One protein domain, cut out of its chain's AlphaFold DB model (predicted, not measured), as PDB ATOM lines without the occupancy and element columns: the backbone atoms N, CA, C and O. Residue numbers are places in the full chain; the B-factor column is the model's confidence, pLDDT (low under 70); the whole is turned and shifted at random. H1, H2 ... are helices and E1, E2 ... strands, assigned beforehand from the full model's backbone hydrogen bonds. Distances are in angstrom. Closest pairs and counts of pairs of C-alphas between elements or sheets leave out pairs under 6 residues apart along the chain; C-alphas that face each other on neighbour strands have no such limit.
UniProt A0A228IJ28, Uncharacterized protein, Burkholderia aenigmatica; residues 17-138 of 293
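AT A GLANCE: This is residues 17 to 138 of the 293 residues of an uncharacterized protein of Burkholderia aenigmatica (UniProt A0A228IJ28). One helix, H2, runs through the middle, with H3 crossing it near its last residues and, on its other side, a helical hairpin of H4 and H5; H1 packs between the first residues of H2 and the first part of H5. A two-stranded hairpin, E1 and E2, packs on the beginning of H1, on H2 and on the end of H3, while residues 131 to 138, of which 131 to 137 belong to H5, stick out. The printed part has 122 residues, with five named helices and two named strands in the order H1, H2, H3, E1, E2, H4, H5; the sheet E1 - E2 is antiparallel and the class is mostly helix. It is compact, with a radius of gyration of the C-alphas of 15.6 A, and spans 45 by 34 by 27 A.

HOW THE PARTS SIT: H1, residues 18 to 25, touches H2, residues 29 to 44; their closest C-alphas, Ser 22 and His 29, are 5.1 A apart. These two helices run opposite ways at a steep tilt of 67 degrees, only just short of about perpendicular. H2 is the hub. It touches H3, residues 55 to 70, about perpendicular at 87 degrees, with the closest C-alphas, Val 41 and Leu 63, 6.3 A apart. E1, residues 91 to 95, and E2, residues 101 to 106, form an antiparallel hairpin, with N 92 and O 105 at 2.9 A and N 105 and O 92 at 2.8 A, both within hydrogen-bond range. The closest C-alphas of H1 and E2, Ser 18 and Ile 104, are 5.3 A apart; those of H3 and E1, Ala 70 and Val 93, 6.4 A. H4, residues 108 to 116, touches H2 about perpendicular at 74 degrees, closest at the C-alphas of Ile 36 and Leu 114, 6.7 A. With H5, residues 120 to 137, H4 forms a helical hairpin, opposite ways at a shallow tilt of 12 degrees; the closest C-alphas, Met 115 and Arg 123, are 5.6 A apart. H5 touches H1 with residues 122 to 126 alone, closest at the C-alphas of Thr 25 and Leu 122, 5.2 A. H2 and H5 are apart. Every O i to N i+4 pair is within hydrogen-bond range in H1, H2, H4 and H5, and 10 of 12 are in H3.

IN THESE COORDINATES: H1 begins at C-alpha 18, (204.522, 182.789, 183.941). H2 measures 22.3 A from first to last C-alpha, and H3 21.6 A, with a kink of 33 degrees near residue 62. E1 measures 13.0 A and E2 13.8 A. H5, 25.6 A, ends at C-alpha 137, (194.525, 199.966, 187.317).

THE WHOLE: The C-alphas farthest apart, those of Arg 52 and Thr 138, are 49.5 A apart. The printed part has no cut. The link from H3 to E1, residues 71 to 90, is long. The mean pLDDT of the printed part is 80.5; residues 68 to 89 and 137 to 138 are under 70.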
ATOM      1  N   SER A  17     202.830 187.324 184.814       94.19
ATOM      2  CA  SER A  17     204.045 186.544 184.567       94.19
ATOM      3  C   SER A  17     203.789 185.040 184.651       94.19
ATOM      4  O   SER A  17     202.998 184.550 185.454       94.19
ATOM      5  N   SER A  18     204.530 184.259 183.867       94.56
ATOM      6  CA  SER A  18     204.522 182.789 183.941       94.56
ATOM      7  C   SER A  18     204.848 182.248 185.343       94.56
ATOM      8  O   SER A  18     204.368 181.176 185.718       94.56
ATOM      9  N   ARG A  19     205.643 182.982 186.137       94.31
ATOM     10  CA  ARG A  19     205.952 182.641 187.535       94.31
ATOM     11  C   ARG A  19     204.752 182.878 188.437       94.31
ATOM     12  O   ARG A  19     204.428 182.034 189.264       94.31
ATOM     13  N   GLU A  20     204.067 183.996 188.239       94.12
ATOM     14  CA  GLU A  20     202.827 184.305 188.939       94.12
ATOM     15  C   GLU A  20     201.744 183.267 188.620       94.12
ATOM     16  O   GLU A  20     201.142 182.716 189.536       94.12
ATOM     17  N   ILE A  21     201.575 182.893 187.347       94.25
ATOM     18  CA  ILE A  21     200.655 181.822 186.929       94.25
ATOM     19  C   ILE A  21     201.028 180.492 187.592       94.25
ATOM     20  O   ILE A  21     200.150 179.784 188.081       94.25
ATOM     21  N   SER A  22     202.317 180.145 187.651       96.12
ATOM     22  CA  SER A  22     202.802 178.936 188.335       96.12
ATOM     23  C   SER A  22     202.402 178.909 189.812       96.12
ATOM     24  O   SER A  22     201.870 177.898 190.268       96.12
ATOM     25  N   ILE A  23     202.560 180.029 190.521       95.38
ATOM     26  CA  ILE A  23     202.169 180.166 191.930       95.38
ATOM     27  C   ILE A  23     200.645 180.078 192.091       95.38
ATOM     28  O   ILE A  23     200.159 179.340 192.943       95.38
ATOM     29  N   LEU A  24     199.875 180.790 191.260       94.00
ATOM     30  CA  LEU A  24     198.405 180.802 191.333       94.00
ATOM     31  C   LEU A  24     197.783 179.444 191.018       94.00
ATOM     32  O   LEU A  24     196.701 179.126 191.513       94.00
ATOM     33  N   THR A  25     198.439 178.671 190.152       92.94
ATOM     34  CA  THR A  25     197.916 177.396 189.665       92.94
ATOM     35  C   THR A  25     198.519 176.173 190.348       92.94
ATOM     36  O   THR A  25     198.123 175.055 190.022       92.94
ATOM     37  N   ASP A  26     199.457 176.369 191.279       93.31
ATOM     38  CA  ASP A  26     200.223 175.297 191.929       93.31
ATOM     39  C   ASP A  26     200.849 174.312 190.916       93.31
ATOM     40  O   ASP A  26     200.956 173.103 191.122       93.31
ATOM     41  N   LYS A  27     201.233 174.839 189.746       92.50
ATOM     42  CA  LYS A  27     201.931 174.093 188.698       92.50
ATOM     43  C   LYS A  27     203.414 174.391 188.779       92.50
ATOM     44  O   LYS A  27     203.815 175.536 188.963       92.50
ATOM     45  N   GLN A  28     204.241 173.383 188.512       94.94
ATOM     46  CA  GLN A  28     205.670 173.598 188.293       94.94
ATOM     47  C   GLN A  28     205.884 174.618 187.168       94.94
ATOM     48  O   GLN A  28     205.296 174.487 186.091       94.94
ATOM     49  N   HIS A  29     206.752 175.610 187.390       93.94
ATOM     50  CA  HIS A  29     207.001 176.686 186.419       93.94
ATOM     51  C   HIS A  29     207.425 176.144 185.048       93.94
ATOM     52  O   HIS A  29     206.965 176.632 184.020       93.94
ATOM     53  N   ALA A  30     208.190 175.048 185.021       92.25
ATOM     54  CA  ALA A  30     208.570 174.358 183.790       92.25
ATOM     55  C   ALA A  30     207.368 173.836 182.974       92.25
ATOM     56  O   ALA A  30     207.423 173.823 181.745       92.25
ATOM     57  N   HIS A  31     206.279 173.418 183.629       93.69
ATOM     58  CA  HIS A  31     205.054 172.990 182.945       93.69
ATOM     59  C   HIS A  31     204.297 174.183 182.372       93.69
ATOM     60  O   HIS A  31     203.885 174.130 181.222       93.69
ATOM     61  N   VAL A  32     204.201 175.283 183.123       94.12
ATOM     62  CA  VAL A  32     203.594 176.526 182.623       94.12
ATOM     63  C   VAL A  32     204.358 177.046 181.405       94.12
ATOM     64  O   VAL A  32     203.751 177.353 180.386       94.12
ATOM     65  N   LEU A  33     205.694 177.067 181.456       91.56
ATOM     66  CA  LEU A  33     206.517 177.446 180.305       91.56
ATOM     67  C   LEU A  33     206.289 176.522 179.104       91.56
ATOM     68  O   LEU A  33     206.228 177.007 177.981       91.56
ATOM     69  N   ARG A  34     206.161 175.206 179.313       89.94
ATOM     70  CA  ARG A  34     205.850 174.259 178.231       89.94
ATOM     71  C   ARG A  34     204.485 174.551 177.607       89.94
ATOM     72  O   ARG A  34     204.406 174.621 176.387       89.94
ATOM     73  N   ASP A  35     203.459 174.752 178.430       93.12
ATOM     74  CA  ASP A  35     202.097 175.042 177.975       93.12
ATOM     75  C   ASP A  35     202.064 176.340 177.151       93.12
ATOM     76  O   ASP A  35     201.519 176.351 176.050       93.12
ATOM     77  N   ILE A  36     202.727 177.402 177.632       91.44
ATOM     78  CA  ILE A  36     202.851 178.679 176.913       91.44
ATOM     79  C   ILE A  36     203.551 178.469 175.570       91.44
ATOM     80  O   ILE A  36     203.058 178.920 174.548       91.44
ATOM     81  N   LYS A  37     204.671 177.743 175.551       88.56
ATOM     82  CA  LYS A  37     205.424 177.455 174.324       88.56
ATOM     83  C   LYS A  37     204.587 176.702 173.290       88.56
ATOM     84  O   LYS A  37     204.612 177.052 172.116       88.56
ATOM     85  N   THR A  38     203.845 175.680 173.718       88.69
ATOM     86  CA  THR A  38     202.939 174.933 172.833       88.69
ATOM     87  C   THR A  38     201.799 175.815 172.332       88.69
ATOM     88  O   THR A  38     201.522 175.799 171.140       88.69
ATOM     89  N   MET A  39     201.198 176.625 173.205       90.56
ATOM     90  CA  MET A  39     200.154 177.581 172.831       90.56
ATOM     91  C   MET A  39     200.657 178.597 171.796       90.56
ATOM     92  O   MET A  39     199.981 178.833 170.803       90.56
ATOM     93  N   THR A  40     201.844 179.178 171.991       86.88
ATOM     94  CA  THR A  40     202.420 180.152 171.051       86.88
ATOM     95  C   THR A  40     202.662 179.531 169.678       86.88
ATOM     96  O   THR A  40     202.345 180.153 168.671       86.88
ATOM     97  N   VAL A  41     203.183 178.300 169.628       84.88
ATOM     98  CA  VAL A  41     203.338 177.580 168.358       84.88
ATOM     99  C   VAL A  41     201.975 177.346 167.711       84.88
ATOM    100  O   VAL A  41     201.804 177.690 166.551       84.88
ATOM    101  N   ASP A  42     200.990 176.836 168.448       84.50
ATOM    102  CA  ASP A  42     199.666 176.531 167.891       84.50
ATOM    103  C   ASP A  42     198.937 177.784 167.349       84.50
ATOM    104  O   ASP A  42     198.141 177.667 166.418       84.50
ATOM    105  N   LEU A  43     199.202 178.972 167.907       84.56
ATOM    106  CA  LEU A  43     198.598 180.238 167.470       84.56
ATOM    107  C   LEU A  43     199.319 180.894 166.286       84.56
ATOM    108  O   LEU A  43     198.665 181.492 165.433       84.56
ATOM    109  N   TYR A  44     200.652 180.825 166.255       83.38
ATOM    110  CA  TYR A  44     201.469 181.659 165.364       83.38
ATOM    111  C   TYR A  44     202.293 180.880 164.346       83.38
ATOM    112  O   TYR A  44     202.848 181.480 163.426       83.38
ATOM    113  N   ALA A  45     202.377 179.556 164.459       75.44
ATOM    114  CA  ALA A  45     202.996 178.762 163.415       75.44
ATOM    115  C   ALA A  45     202.100 178.788 162.169       75.44
ATOM    116  O   ALA A  45     200.951 178.351 162.187       75.44
ATOM    117  N   GLY A  46     202.637 179.304 161.062       70.94
ATOM    118  CA  GLY A  46     201.888 179.592 159.830       70.94
ATOM    119  C   GLY A  46     201.287 178.382 159.094       70.94
ATOM    120  O   GLY A  46     200.748 178.546 158.003       70.94
ATOM    121  N   ARG A  47     201.378 177.165 159.648       80.38
ATOM    122  CA  ARG A  47     200.730 175.941 159.140       80.38
ATOM    123  C   ARG A  47     200.403 175.002 160.292       80.38
ATOM    124  O   ARG A  47     201.174 174.959 161.235       80.38
ATOM    125  N   LEU A  48     199.372 174.169 160.181       75.44
ATOM    126  CA  LEU A  48     199.130 173.072 161.133       75.44
ATOM    127  C   LEU A  48     200.115 171.900 160.918       75.44
ATOM    128  O   LEU A  48     200.578 171.702 159.789       75.44
ATOM    129  N   PRO A  49     200.431 171.102 161.960       79.00
ATOM    130  CA  PRO A  49     201.258 169.903 161.814       79.00
ATOM    131  C   PRO A  49     200.581 168.881 160.893       79.00
ATOM    132  O   PRO A  49     199.384 168.616 161.022       79.00
ATOM    133  N   SER A  50     201.345 168.278 159.978       80.44
ATOM    134  CA  SER A  50     200.810 167.210 159.119       80.44
ATOM    135  C   SER A  50     200.622 165.897 159.894       80.44
ATOM    136  O   SER A  50     201.350 165.630 160.843       80.44
ATOM    137  N   GLU A  51     199.708 165.018 159.461       79.81
ATOM    138  CA  GLU A  51     199.468 163.714 160.121       79.81
ATOM    139  C   GLU A  51     200.725 162.831 160.225       79.81
ATOM    140  O   GLU A  51     200.847 162.002 161.125       79.81
ATOM    141  N   ARG A  52     201.675 163.005 159.297       78.88
ATOM    142  CA  ARG A  52     202.946 162.260 159.259       78.88
ATOM    143  C   ARG A  52     204.034 162.896 160.133       78.88
ATOM    144  O   ARG A  52     205.060 162.271 160.405       78.88
ATOM    145  N   GLU A  53     203.836 164.137 160.554       79.75
ATOM    146  CA  GLU A  53     204.771 164.918 161.350       79.75
ATOM    147  C   GLU A  53     204.381 164.804 162.827       79.75
ATOM    148  O   GLU A  53     203.290 165.173 163.249       79.75
ATOM    149  N   GLY A  54     205.270 164.246 163.650       82.31
ATOM    150  CA  GLY A  54     204.990 164.131 165.078       82.31
ATOM    151  C   GLY A  54     204.862 165.516 165.720       82.31
ATOM    152  O   GLY A  54     205.758 166.343 165.559       82.31
ATOM    153  N   ARG A  55     203.809 165.740 166.523       82.44
ATOM    154  CA  ARG A  55     203.540 167.022 167.216       82.44
ATOM    155  C   ARG A  55     204.763 167.583 167.950       82.44
ATOM    156  O   ARG A  55     205.018 168.778 167.906       82.44
ATOM    157  N   SER A  56     205.549 166.715 168.589       82.38
ATOM    158  CA  SER A  56     206.767 167.126 169.306       82.38
ATOM    159  C   SER A  56     207.843 167.705 168.382       82.38
ATOM    160  O   SER A  56     208.529 168.645 168.771       82.38
ATOM    161  N   ARG A  57     207.984 167.163 167.164       82.81
ATOM    162  CA  ARG A  57     208.958 167.632 166.169       82.81
ATOM    163  C   ARG A  57     208.542 168.991 165.618       82.81
ATOM    164  O   ARG A  57     209.325 169.927 165.669       82.81
ATOM    165  N   TYR A  58     207.279 169.102 165.220       84.31
ATOM    166  CA  TYR A  58     206.696 170.350 164.742       84.31
ATOM    167  C   TYR A  58     206.828 171.491 165.767       84.31
ATOM    168  O   TYR A  58     207.250 172.592 165.418       84.31
ATOM    169  N   ILE A  59     206.542 171.226 167.050       82.31
ATOM    170  CA  ILE A  59     206.727 172.227 168.111       82.31
ATOM    171  C   ILE A  59     208.194 172.641 168.209       82.31
ATOM    172  O   ILE A  59     208.472 173.831 168.274       82.31
ATOM    173  N   ALA A  60     209.135 171.694 168.215       79.06
ATOM    174  CA  ALA A  60     210.556 172.010 168.348       79.06
ATOM    175  C   ALA A  60     211.087 172.886 167.198       79.06
ATOM    176  O   ALA A  60     211.855 173.805 167.463       79.06
ATOM    177  N   GLU A  61     210.649 172.627 165.963       78.88
ATOM    178  CA  GLU A  61     211.064 173.374 164.766       78.88
ATOM    179  C   GLU A  61     210.549 174.822 164.767       78.88
ATOM    180  O   GLU A  61     211.304 175.743 164.473       78.88
ATOM    181  N   ASN A  62     209.290 175.046 165.158       78.94
ATOM    182  CA  ASN A  62     208.686 176.386 165.153       78.94
ATOM    183  C   ASN A  62     209.027 177.201 166.413       78.94
ATOM    184  O   ASN A  62     208.957 178.429 166.413       78.94
ATOM    185  N   LEU A  63     209.388 176.530 167.512       76.50
ATOM    186  CA  LEU A  63     209.623 177.191 168.791       76.50
ATOM    187  C   LEU A  63     210.846 178.109 168.765       76.50
ATOM    188  O   LEU A  63     210.792 179.194 169.341       76.50
ATOM    189  N   SER A  64     211.946 177.667 168.147       73.25
ATOM    190  CA  SER A  64     213.182 178.452 168.096       73.25
ATOM    191  C   SER A  64     212.982 179.763 167.350       73.25
ATOM    192  O   SER A  64     213.419 180.794 167.845       73.25
ATOM    193  N   GLU A  65     212.277 179.721 166.218       72.44
ATOM    194  CA  GLU A  65     212.034 180.885 165.364       72.44
ATOM    195  C   GLU A  65     211.100 181.895 166.049       72.44
ATOM    196  O   GLU A  65     211.430 183.074 166.166       72.44
ATOM    197  N   LEU A  66     209.978 181.426 166.611       73.38
ATOM    198  CA  LEU A  66     209.004 182.294 167.283       73.38
ATOM    199  C   LEU A  66     209.566 182.944 168.554       73.38
ATOM    200  O   LEU A  66     209.292 184.112 168.831       73.38
ATOM    201  N   PHE A  67     210.359 182.213 169.345       71.81
ATOM    202  CA  PHE A  67     210.926 182.761 170.580       71.81
ATOM    203  C   PHE A  67     212.177 183.605 170.340       71.81
ATOM    204  O   PHE A  67     212.408 184.527 171.122       71.81
ATOM    205  N   SER A  68     212.961 183.351 169.287       69.19
ATOM    206  CA  SER A  68     214.061 184.250 168.922       69.19
ATOM    207  C   SER A  68     213.531 185.575 168.364       69.19
ATOM    208  O   SER A  68     214.036 186.635 168.745       69.19
ATOM    209  N   ALA A  69     212.441 185.538 167.592       64.56
ATOM    210  CA  ALA A  69     211.700 186.725 167.171       64.56
ATOM    211  C   ALA A  69     211.099 187.488 168.366       64.56
ATOM    212  O   ALA A  69     211.342 188.685 168.524       64.56
ATOM    213  N   ALA A  70     210.387 186.802 169.272       61.19
ATOM    214  CA  ALA A  70     209.786 187.419 170.462       61.19
ATOM    215  C   ALA A  70     210.822 187.969 171.466       61.19
ATOM    216  O   ALA A  70     210.545 188.936 172.176       61.19
ATOM    217  N   ALA A  71     212.024 187.385 171.517       60.84
ATOM    218  CA  ALA A  71     213.155 187.892 172.297       60.84
ATOM    219  C   ALA A  71     213.956 188.994 171.571       60.84
ATOM    220  O   ALA A  71     214.904 189.538 172.137       60.84
ATOM    221  N   GLY A  72     213.592 189.338 170.328       59.47
ATOM    222  CA  GLY A  72     214.260 190.372 169.536       59.47
ATOM    223  C   GLY A  72     215.698 190.023 169.144       59.47
ATOM    224  O   GLY A  72     216.504 190.937 168.965       59.47
ATOM    225  N   LEU A  73     216.017 188.728 169.046       57.75
ATOM    226  CA  LEU A  73     217.347 188.211 168.709       57.75
ATOM    227  C   LEU A  73     217.602 188.151 167.190       57.75
ATOM    228  O   LEU A  73     218.757 188.107 166.787       57.75
ATOM    229  N   ASN A  74     216.559 188.233 166.353       56.62
ATOM    230  CA  ASN A  74     216.652 188.160 164.882       56.62
ATOM    231  C   ASN A  74     216.682 189.545 164.194       56.62
ATOM    232  O   ASN A  74     216.212 189.697 163.068       56.62
ATOM    233  N   LYS A  75     217.156 190.603 164.869       51.88
ATOM    234  CA  LYS A  75     217.078 191.978 164.326       51.88
ATOM    235  C   LYS A  75     217.931 192.216 163.069       51.88
ATOM    236  O   LYS A  75     217.635 193.162 162.347       51.88
ATOM    237  N   ASP A  76     218.914 191.354 162.803       54.16
ATOM    238  CA  ASP A  76     219.884 191.480 161.703       54.16
ATOM    239  C   ASP A  76     219.823 190.303 160.701       54.16
ATOM    240  O   ASP A  76     220.840 189.937 160.107       54.16
ATOM    241  N   ASP A  77     218.656 189.675 160.510       55.50
ATOM    242  CA  ASP A  77     218.503 188.636 159.482       55.50
ATOM    243  C   ASP A  77     218.443 189.236 158.056       55.50
ATOM    244  O   ASP A  77     217.786 190.261 157.848       55.50
ATOM    245  N   PRO A  78     219.062 188.603 157.032       57.44
ATOM    246  CA  PRO A  78     219.043 189.089 155.641       57.44
ATOM    247  C   PRO A  78     217.649 189.129 154.997       57.44
ATOM    248  O   PRO A  78     217.471 189.696 153.918       57.44
ATOM    249  N   ILE A  79     216.674 188.473 155.623       54.72
ATOM    250  CA  ILE A  79     215.322 188.286 155.116       54.72
ATOM    251  C   ILE A  79     214.415 189.334 155.777       54.72
ATOM    252  O   ILE A  79     214.022 189.229 156.939       54.72
ATOM    253  N   LEU A  80     214.109 190.381 155.008       54.47
ATOM    254  CA  LEU A  80     213.382 191.578 155.452       54.47
ATOM    255  C   LEU A  80     211.850 191.407 155.474       54.47
ATOM    256  O   LEU A  80     211.146 192.300 155.942       54.47
ATOM    257  N   ASP A  81     211.324 190.294 154.956       49.09
ATOM    258  CA  ASP A  81     209.892 190.007 154.788       49.09
ATOM    259  C   ASP A  81     209.370 188.885 155.703       49.09
ATOM    260  O   ASP A  81     208.235 188.429 155.544       49.09
ATOM    261  N   HIS A  82     210.158 188.464 156.698       49.47
ATOM    262  CA  HIS A  82     209.725 187.483 157.688       49.47
ATOM    263  C   HIS A  82     208.487 187.975 158.455       49.47
ATOM    264  O   HIS A  82     208.583 188.745 159.411       49.47
ATOM    265  N   GLN A  83     207.308 187.463 158.089       46.31
ATOM    266  CA  GLN A  83     206.080 187.627 158.876       46.31
ATOM    267  C   GLN A  83     206.212 186.994 160.279       46.31
ATOM    268  O   GLN A  83     205.491 187.393 161.189       46.31
ATOM    269  N   SER A  84     207.167 186.071 160.473       45.47
ATOM    270  CA  SER A  84     207.542 185.455 161.757       45.47
ATOM    271  C   SER A  84     208.427 186.336 162.654       45.47
ATOM    272  O   SER A  84     208.502 186.076 163.850       45.47
ATOM    273  N   ASN A  85     209.049 187.400 162.120       44.22
ATOM    274  CA  ASN A  85     209.886 188.341 162.884       44.22
ATOM    275  C   ASN A  85     209.102 189.531 163.456       44.22
ATOM    276  O   ASN A  85     209.691 190.415 164.085       44.22
ATOM    277  N   GLN A  86     207.780 189.579 163.271       50.25
ATOM    278  CA  GLN A  86     206.983 190.534 164.028       50.25
ATOM    279  C   GLN A  86     206.986 190.105 165.499       50.25
ATOM    280  O   GLN A  86     206.722 188.936 165.784       50.25
ATOM    281  N   PRO A  87     207.299 191.011 166.447       53.47
ATOM    282  CA  PRO A  87     207.168 190.690 167.859       53.47
ATOM    283  C   PRO A  87     205.745 190.189 168.079       53.47
ATOM    284  O   PRO A  87     204.796 190.892 167.731       53.47
ATOM    285  N   VAL A  88     205.605 188.968 168.602       61.66
ATOM    286  CA  VAL A  88     204.296 188.385 168.898       61.66
ATOM    287  C   VAL A  88     203.597 189.331 169.870       61.66
ATOM    288  O   VAL A  88     203.968 189.417 171.044       61.66
ATOM    289  N   ALA A  89     202.660 190.127 169.354       67.94
ATOM    290  CA  ALA A  89     202.018 191.184 170.118       67.94
ATOM    291  C   ALA A  89     201.357 190.556 171.350       67.94
ATOM    292  O   ALA A  89     200.536 189.662 171.201       67.94
ATOM    293  N   GLY A  90     201.759 190.976 172.553       76.06
ATOM    294  CA  GLY A  90     201.192 190.468 173.808       76.06
ATOM    295  C   GLY A  90     202.032 189.438 174.570       76.06
ATOM    296  O   GLY A  90     201.810 189.269 175.772       76.06
ATOM    297  N   ILE A  91     203.041 188.814 173.944       84.88
ATOM    298  CA  ILE A  91     203.960 187.869 174.605       84.88
ATOM    299  C   ILE A  91     205.351 188.492 174.719       84.88
ATOM    300  O   ILE A  91     206.012 188.752 173.718       84.88
ATOM    301  N   HIS A  92     205.839 188.675 175.947       84.50
ATOM    302  CA  HIS A  92     207.186 189.198 176.187       84.50
ATOM    303  C   HIS A  92     208.053 188.177 176.906       84.50
ATOM    304  O   HIS A  92     207.710 187.700 177.988       84.50
ATOM    305  N   VAL A  93     209.199 187.859 176.311       85.75
ATOM    306  CA  VAL A  93     210.160 186.905 176.862       85.75
ATOM    307  C   VAL A  93     211.230 187.670 177.634       85.75
ATOM    308  O   VAL A  93     211.922 188.517 177.075       85.75
ATOM    309  N   VAL A  94     211.378 187.361 178.919       85.50
ATOM    310  CA  VAL A  94     212.441 187.902 179.769       85.50
ATOM    311  C   VAL A  94     213.564 186.876 179.839       85.50
ATOM    312  O   VAL A  94     213.345 185.726 180.236       85.50
ATOM    313  N   LEU A  95     214.767 187.291 179.449       84.12
ATOM    314  CA  LEU A  95     215.972 186.468 179.499       84.12
ATOM    315  C   LEU A  95     216.776 186.758 180.773       84.12
ATOM    316  O   LEU A  95     216.787 187.885 181.269       84.12
ATOM    317  N   ASP A  96     217.452 185.743 181.302       83.94
ATOM    318  CA  ASP A  96     218.438 185.908 182.367       83.94
ATOM    319  C   ASP A  96     219.801 186.371 181.814       83.94
ATOM    320  O   ASP A  96     220.023 186.477 180.607       83.94
ATOM    321  N   VAL A  97     220.760 186.605 182.715       83.31
ATOM    322  CA  VAL A  97     222.137 187.000 182.361       83.31
ATOM    323  C   VAL A  97     222.899 185.947 181.540       83.31
ATOM    324  O   VAL A  97     223.964 186.247 181.010       83.31
ATOM    325  N   ARG A  98     222.392 184.711 181.461       76.56
ATOM    326  CA  ARG A  98     222.973 183.596 180.698       76.56
ATOM    327  C   ARG A  98     222.284 183.408 179.338       76.56
ATOM    328  O   ARG A  98     222.716 182.553 178.572       76.56
ATOM    329  N   GLY A  99     221.236 184.180 179.044       74.12
ATOM    330  CA  GLY A  99     220.436 184.069 177.824       74.12
ATOM    331  C   GLY A  99     219.328 183.010 177.875       74.12
ATOM    332  O   GLY A  99     218.720 182.725 176.846       74.12
ATOM    333  N   TYR A 100     219.033 182.421 179.039       79.81
ATOM    334  CA  TYR A 100     217.905 181.500 179.202       79.81
ATOM    335  C   TYR A 100     216.612 182.248 179.526       79.81
ATOM    336  O   TYR A 100     216.622 183.302 180.152       79.81
ATOM    337  N   ILE A 101     215.471 181.663 179.150       82.25
ATOM    338  CA  ILE A 101     214.148 182.212 179.475       82.25
ATOM    339  C   ILE A 101     213.941 182.172 180.994       82.25
ATOM    340  O   ILE A 101     213.767 181.099 181.577       82.25
ATOM    341  N   ALA A 102     213.929 183.345 181.624       87.19
ATOM    342  CA  ALA A 102     213.691 183.512 183.052       87.19
ATOM    343  C   ALA A 102     212.193 183.513 183.375       87.19
ATOM    344  O   ALA A 102     211.767 182.890 184.353       87.19
ATOM    345  N   GLU A 103     211.402 184.212 182.559       89.62
ATOM    346  CA  GLU A 103     209.945 184.282 182.641       89.62
ATOM    347  C   GLU A 103     209.339 184.802 181.331       89.62
ATOM    348  O   GLU A 103     210.006 185.449 180.529       89.62
ATOM    349  N   ILE A 104     208.061 184.499 181.113       90.56
ATOM    350  CA  ILE A 104     207.266 185.030 180.004       90.56
ATOM    351  C   ILE A 104     206.136 185.873 180.594       90.56
ATOM    352  O   ILE A 104     205.449 185.407 181.505       90.56
ATOM    353  N   LEU A 105     205.961 187.093 180.098       91.25
ATOM    354  CA  LEU A 105     204.863 187.989 180.449       91.25
ATOM    355  C   LEU A 105     203.787 187.885 179.371       91.25
ATOM    356  O   LEU A 105     204.081 188.079 178.191       91.25
ATOM    357  N   LEU A 106     202.560 187.591 179.791       91.12
ATOM    358  CA  LEU A 106     201.402 187.460 178.911       91.12
ATOM    359  C   LEU A 106     200.430 188.610 179.155       91.12
ATOM    360  O   LEU A 106     200.201 189.010 180.300       91.12
ATOM    361  N   ASP A 107     199.844 189.124 178.081       89.94
ATOM    362  CA  ASP A 107     198.676 189.991 178.162       89.94
ATOM    363  C   ASP A 107     197.413 189.209 178.577       89.94
ATOM    364  O   ASP A 107     197.441 188.002 178.862       89.94
ATOM    365  N   TYR A 108     196.290 189.923 178.647       89.19
ATOM    366  CA  TYR A 108     195.011 189.335 179.019       89.19
ATOM    367  C   TYR A 108     194.584 188.226 178.046       89.19
ATOM    368  O   TYR A 108     194.246 187.129 178.491       89.19
ATOM    369  N   GLU A 109     194.638 188.480 176.736       89.38
ATOM    370  CA  GLU A 109     194.174 187.548 175.703       89.38
ATOM    371  C   GLU A 109     194.946 186.227 175.749       89.38
ATOM    372  O   GLU A 109     194.350 185.157 175.895       89.38
ATOM    373  N   HIS A 110     196.276 186.293 175.742       91.31
ATOM    374  CA  HIS A 110     197.134 185.117 175.806       91.31
ATOM    375  C   HIS A 110     196.975 184.361 177.118       91.31
ATOM    376  O   HIS A 110     197.008 183.129 177.136       91.31
ATOM    377  N   THR A 111     196.761 185.078 178.224       93.00
ATOM    378  CA  THR A 111     196.472 184.413 179.492       93.00
ATOM    379  C   THR A 111     195.137 183.677 179.420       93.00
ATOM    380  O   THR A 111     195.056 182.527 179.845       93.00
ATOM    381  N   MET A 112     194.091 184.275 178.845       92.44
ATOM    382  CA  MET A 112     192.789 183.614 178.712       92.44
ATOM    383  C   MET A 112     192.854 182.379 177.806       92.44
ATOM    384  O   MET A 112     192.284 181.340 178.156       92.44
ATOM    385  N   ILE A 113     193.600 182.445 176.700       91.44
ATOM    386  CA  ILE A 113     193.819 181.299 175.809       91.44
ATOM    387  C   ILE A 113     194.555 180.179 176.549       91.44
ATOM    388  O   ILE A 113     194.085 179.039 176.535       91.44
ATOM    389  N   LEU A 114     195.633 180.486 177.279       92.81
ATOM    390  CA  LEU A 114     196.344 179.505 178.107       92.81
ATOM    391  C   LEU A 114     195.397 178.820 179.109       92.81
ATOM    392  O   LEU A 114     195.415 177.598 179.273       92.81
ATOM    393  N   MET A 115     194.525 179.600 179.755       90.88
ATOM    394  CA  MET A 115     193.593 179.094 180.763       90.88
ATOM    395  C   MET A 115     192.440 178.264 180.190       90.88
ATOM    396  O   MET A 115     191.802 177.511 180.939       90.88
ATOM    397  N   SER A 116     192.150 178.361 178.891       90.00
ATOM    398  CA  SER A 116     191.124 177.533 178.243       90.00
ATOM    399  C   SER A 116     191.420 176.036 178.414       90.00
ATOM    400  O   SER A 116     190.506 175.269 178.715       90.00
ATOM    401  N   GLY A 117     192.700 175.642 178.398       85.50
ATOM    402  CA  GLY A 117     193.159 174.266 178.621       85.50
ATOM    403  C   GLY A 117     193.359 173.861 180.087       85.50
ATOM    404  O   GLY A 117     193.729 172.720 180.360       85.50
ATOM    405  N   TYR A 118     193.168 174.766 181.055       91.00
ATOM    406  CA  TYR A 118     193.379 174.479 182.482       91.00
ATOM    407  C   TYR A 118     192.067 174.068 183.167       91.00
ATOM    408  O   TYR A 118     190.973 174.337 182.674       91.00
ATOM    409  N   SER A 119     192.145 173.408 184.328       90.69
ATOM    410  CA  SER A 119     190.933 173.034 185.070       90.69
ATOM    411  C   SER A 119     190.181 174.271 185.577       90.69
ATOM    412  O   SER A 119     190.774 175.328 185.808       90.69
ATOM    413  N   THR A 120     188.872 174.140 185.803       91.50
ATOM    414  CA  THR A 120     188.005 175.245 186.252       91.50
ATOM    415  C   THR A 120     188.524 175.930 187.520       91.50
ATOM    416  O   THR A 120     188.465 177.152 187.623       91.50
ATOM    417  N   ARG A 121     189.106 175.164 188.453       92.44
ATOM    418  CA  ARG A 121     189.701 175.695 189.690       92.44
ATOM    419  C   ARG A 121     190.904 176.599 189.412       92.44
ATOM    420  O   ARG A 121     191.003 177.680 189.983       92.44
ATOM    421  N   LEU A 122     191.800 176.170 188.522       91.62
ATOM    422  CA  LEU A 122     192.983 176.948 188.141       91.62
ATOM    423  C   LEU A 122     192.578 178.197 187.350       91.62
ATOM    424  O   LEU A 122     193.101 179.281 187.594       91.62
ATOM    425  N   ARG A 123     191.590 178.053 186.454       92.50
ATOM    426  CA  ARG A 123     190.981 179.160 185.704       92.50
ATOM    427  C   ARG A 123     190.438 180.236 186.630       92.50
ATOM    428  O   ARG A 123     190.761 181.402 186.445       92.50
ATOM    429  N   GLN A 124     189.695 179.848 187.664       92.56
ATOM    430  CA  GLN A 124     189.156 180.789 188.643       92.56
ATOM    431  C   GLN A 124     190.255 181.567 189.385       92.56
ATOM    432  O   GLN A 124     190.106 182.771 189.580       92.56
ATOM    433  N   ALA A 125     191.354 180.911 189.775       92.38
ATOM    434  CA  ALA A 125     192.459 181.569 190.478       92.38
ATOM    435  C   ALA A 125     193.116 182.666 189.624       92.38
ATOM    436  O   ALA A 125     193.322 183.785 190.094       92.38
ATOM    437  N   VAL A 126     193.374 182.366 188.350       92.06
ATOM    438  CA  VAL A 126     193.966 183.322 187.402       92.06
ATOM    439  C   VAL A 126     192.989 184.445 187.046       92.06
ATOM    440  O   VAL A 126     193.384 185.607 187.040       92.06
ATOM    441  N   VAL A 127     191.706 184.134 186.829       92.06
ATOM    442  CA  VAL A 127     190.665 185.147 186.571       92.06
ATOM    443  C   VAL A 127     190.529 186.111 187.749       92.06
ATOM    444  O   VAL A 127     190.529 187.321 187.547       92.06
ATOM    445  N   LYS A 128     190.484 185.600 188.988       92.00
ATOM    446  CA  LYS A 128     190.426 186.446 190.189       92.00
ATOM    447  C   LYS A 128     191.612 187.406 190.242       92.00
ATOM    448  O   LYS A 128     191.436 188.585 190.531       92.00
ATOM    449  N   ARG A 129     192.811 186.911 189.929       92.25
ATOM    450  CA  ARG A 129     194.001 187.753 189.898       92.25
ATOM    451  C   ARG A 129     193.918 188.841 188.823       92.25
ATOM    452  O   ARG A 129     194.281 189.978 189.105       92.25
ATOM    453  N   TRP A 130     193.434 188.525 187.625       89.00
ATOM    454  CA  TRP A 130     193.222 189.534 186.581       89.00
ATOM    455  C   TRP A 130     192.229 190.611 187.012       89.00
ATOM    456  O   TRP A 130     192.535 191.789 186.867       89.00
ATOM    457  N   MET A 131     191.116 190.231 187.648       86.00
ATOM    458  CA  MET A 131     190.169 191.199 188.212       86.00
ATOM    459  C   MET A 131     190.829 192.118 189.253       86.00
ATOM    460  O   MET A 131     190.543 193.310 189.286       86.00
ATOM    461  N   GLU A 132     191.731 191.600 190.095       86.56
ATOM    462  CA  GLU A 132     192.495 192.427 191.042       86.56
ATOM    463  C   GLU A 132     193.450 193.400 190.336       86.56
ATOM    464  O   GLU A 132     193.618 194.534 190.785       86.56
ATOM    465  N   LEU A 133     194.107 192.963 189.257       83.38
ATOM    466  CA  LEU A 133     194.996 193.819 188.473       83.38
ATOM    467  C   LEU A 133     194.205 194.914 187.748       83.38
ATOM    468  O   LEU A 133     194.607 196.075 187.784       83.38
ATOM    469  N   GLU A 134     193.047 194.580 187.179       80.88
ATOM    470  CA  GLU A 134     192.129 195.555 186.587       80.88
ATOM    471  C   GLU A 134     191.629 196.548 187.630       80.88
ATOM    472  O   GLU A 134     191.748 197.741 187.408       80.88
ATOM    473  N   GLN A 135     191.186 196.106 188.811       76.44
ATOM    474  CA  GLN A 135     190.751 197.009 189.888       76.44
ATOM    475  C   GLN A 135     191.865 197.934 190.392       76.44
ATOM    476  O   GLN A 135     191.604 199.075 190.762       76.44
ATOM    477  N   LYS A 136     193.119 197.473 190.412       70.44
ATOM    478  CA  LYS A 136     194.259 198.331 190.772       70.44
ATOM    479  C   LYS A 136     194.553 199.385 189.712       70.44
ATOM    480  O   LYS A 136     195.021 200.470 190.048       70.44
ATOM    481  N   THR A 137     194.290 199.065 188.452       64.75
ATOM    482  CA  THR A 137     194.525 199.966 187.317       64.75
ATOM    483  C   THR A 137     193.341 200.924 187.138       64.75
ATOM    484  O   THR A 137     193.512 202.114 186.895       64.75
ATOM    485  N   THR A 138     192.131 200.423 187.366       59.00
ATOM    486  CA  THR A 138     190.862 201.138 187.456       59.00
ATOM    487  C   THR A 138     190.621 201.542 188.907       59.00
ATOM    488  O   THR A 138     189.703 201.063 189.571       59.00
TER     489      THR A 138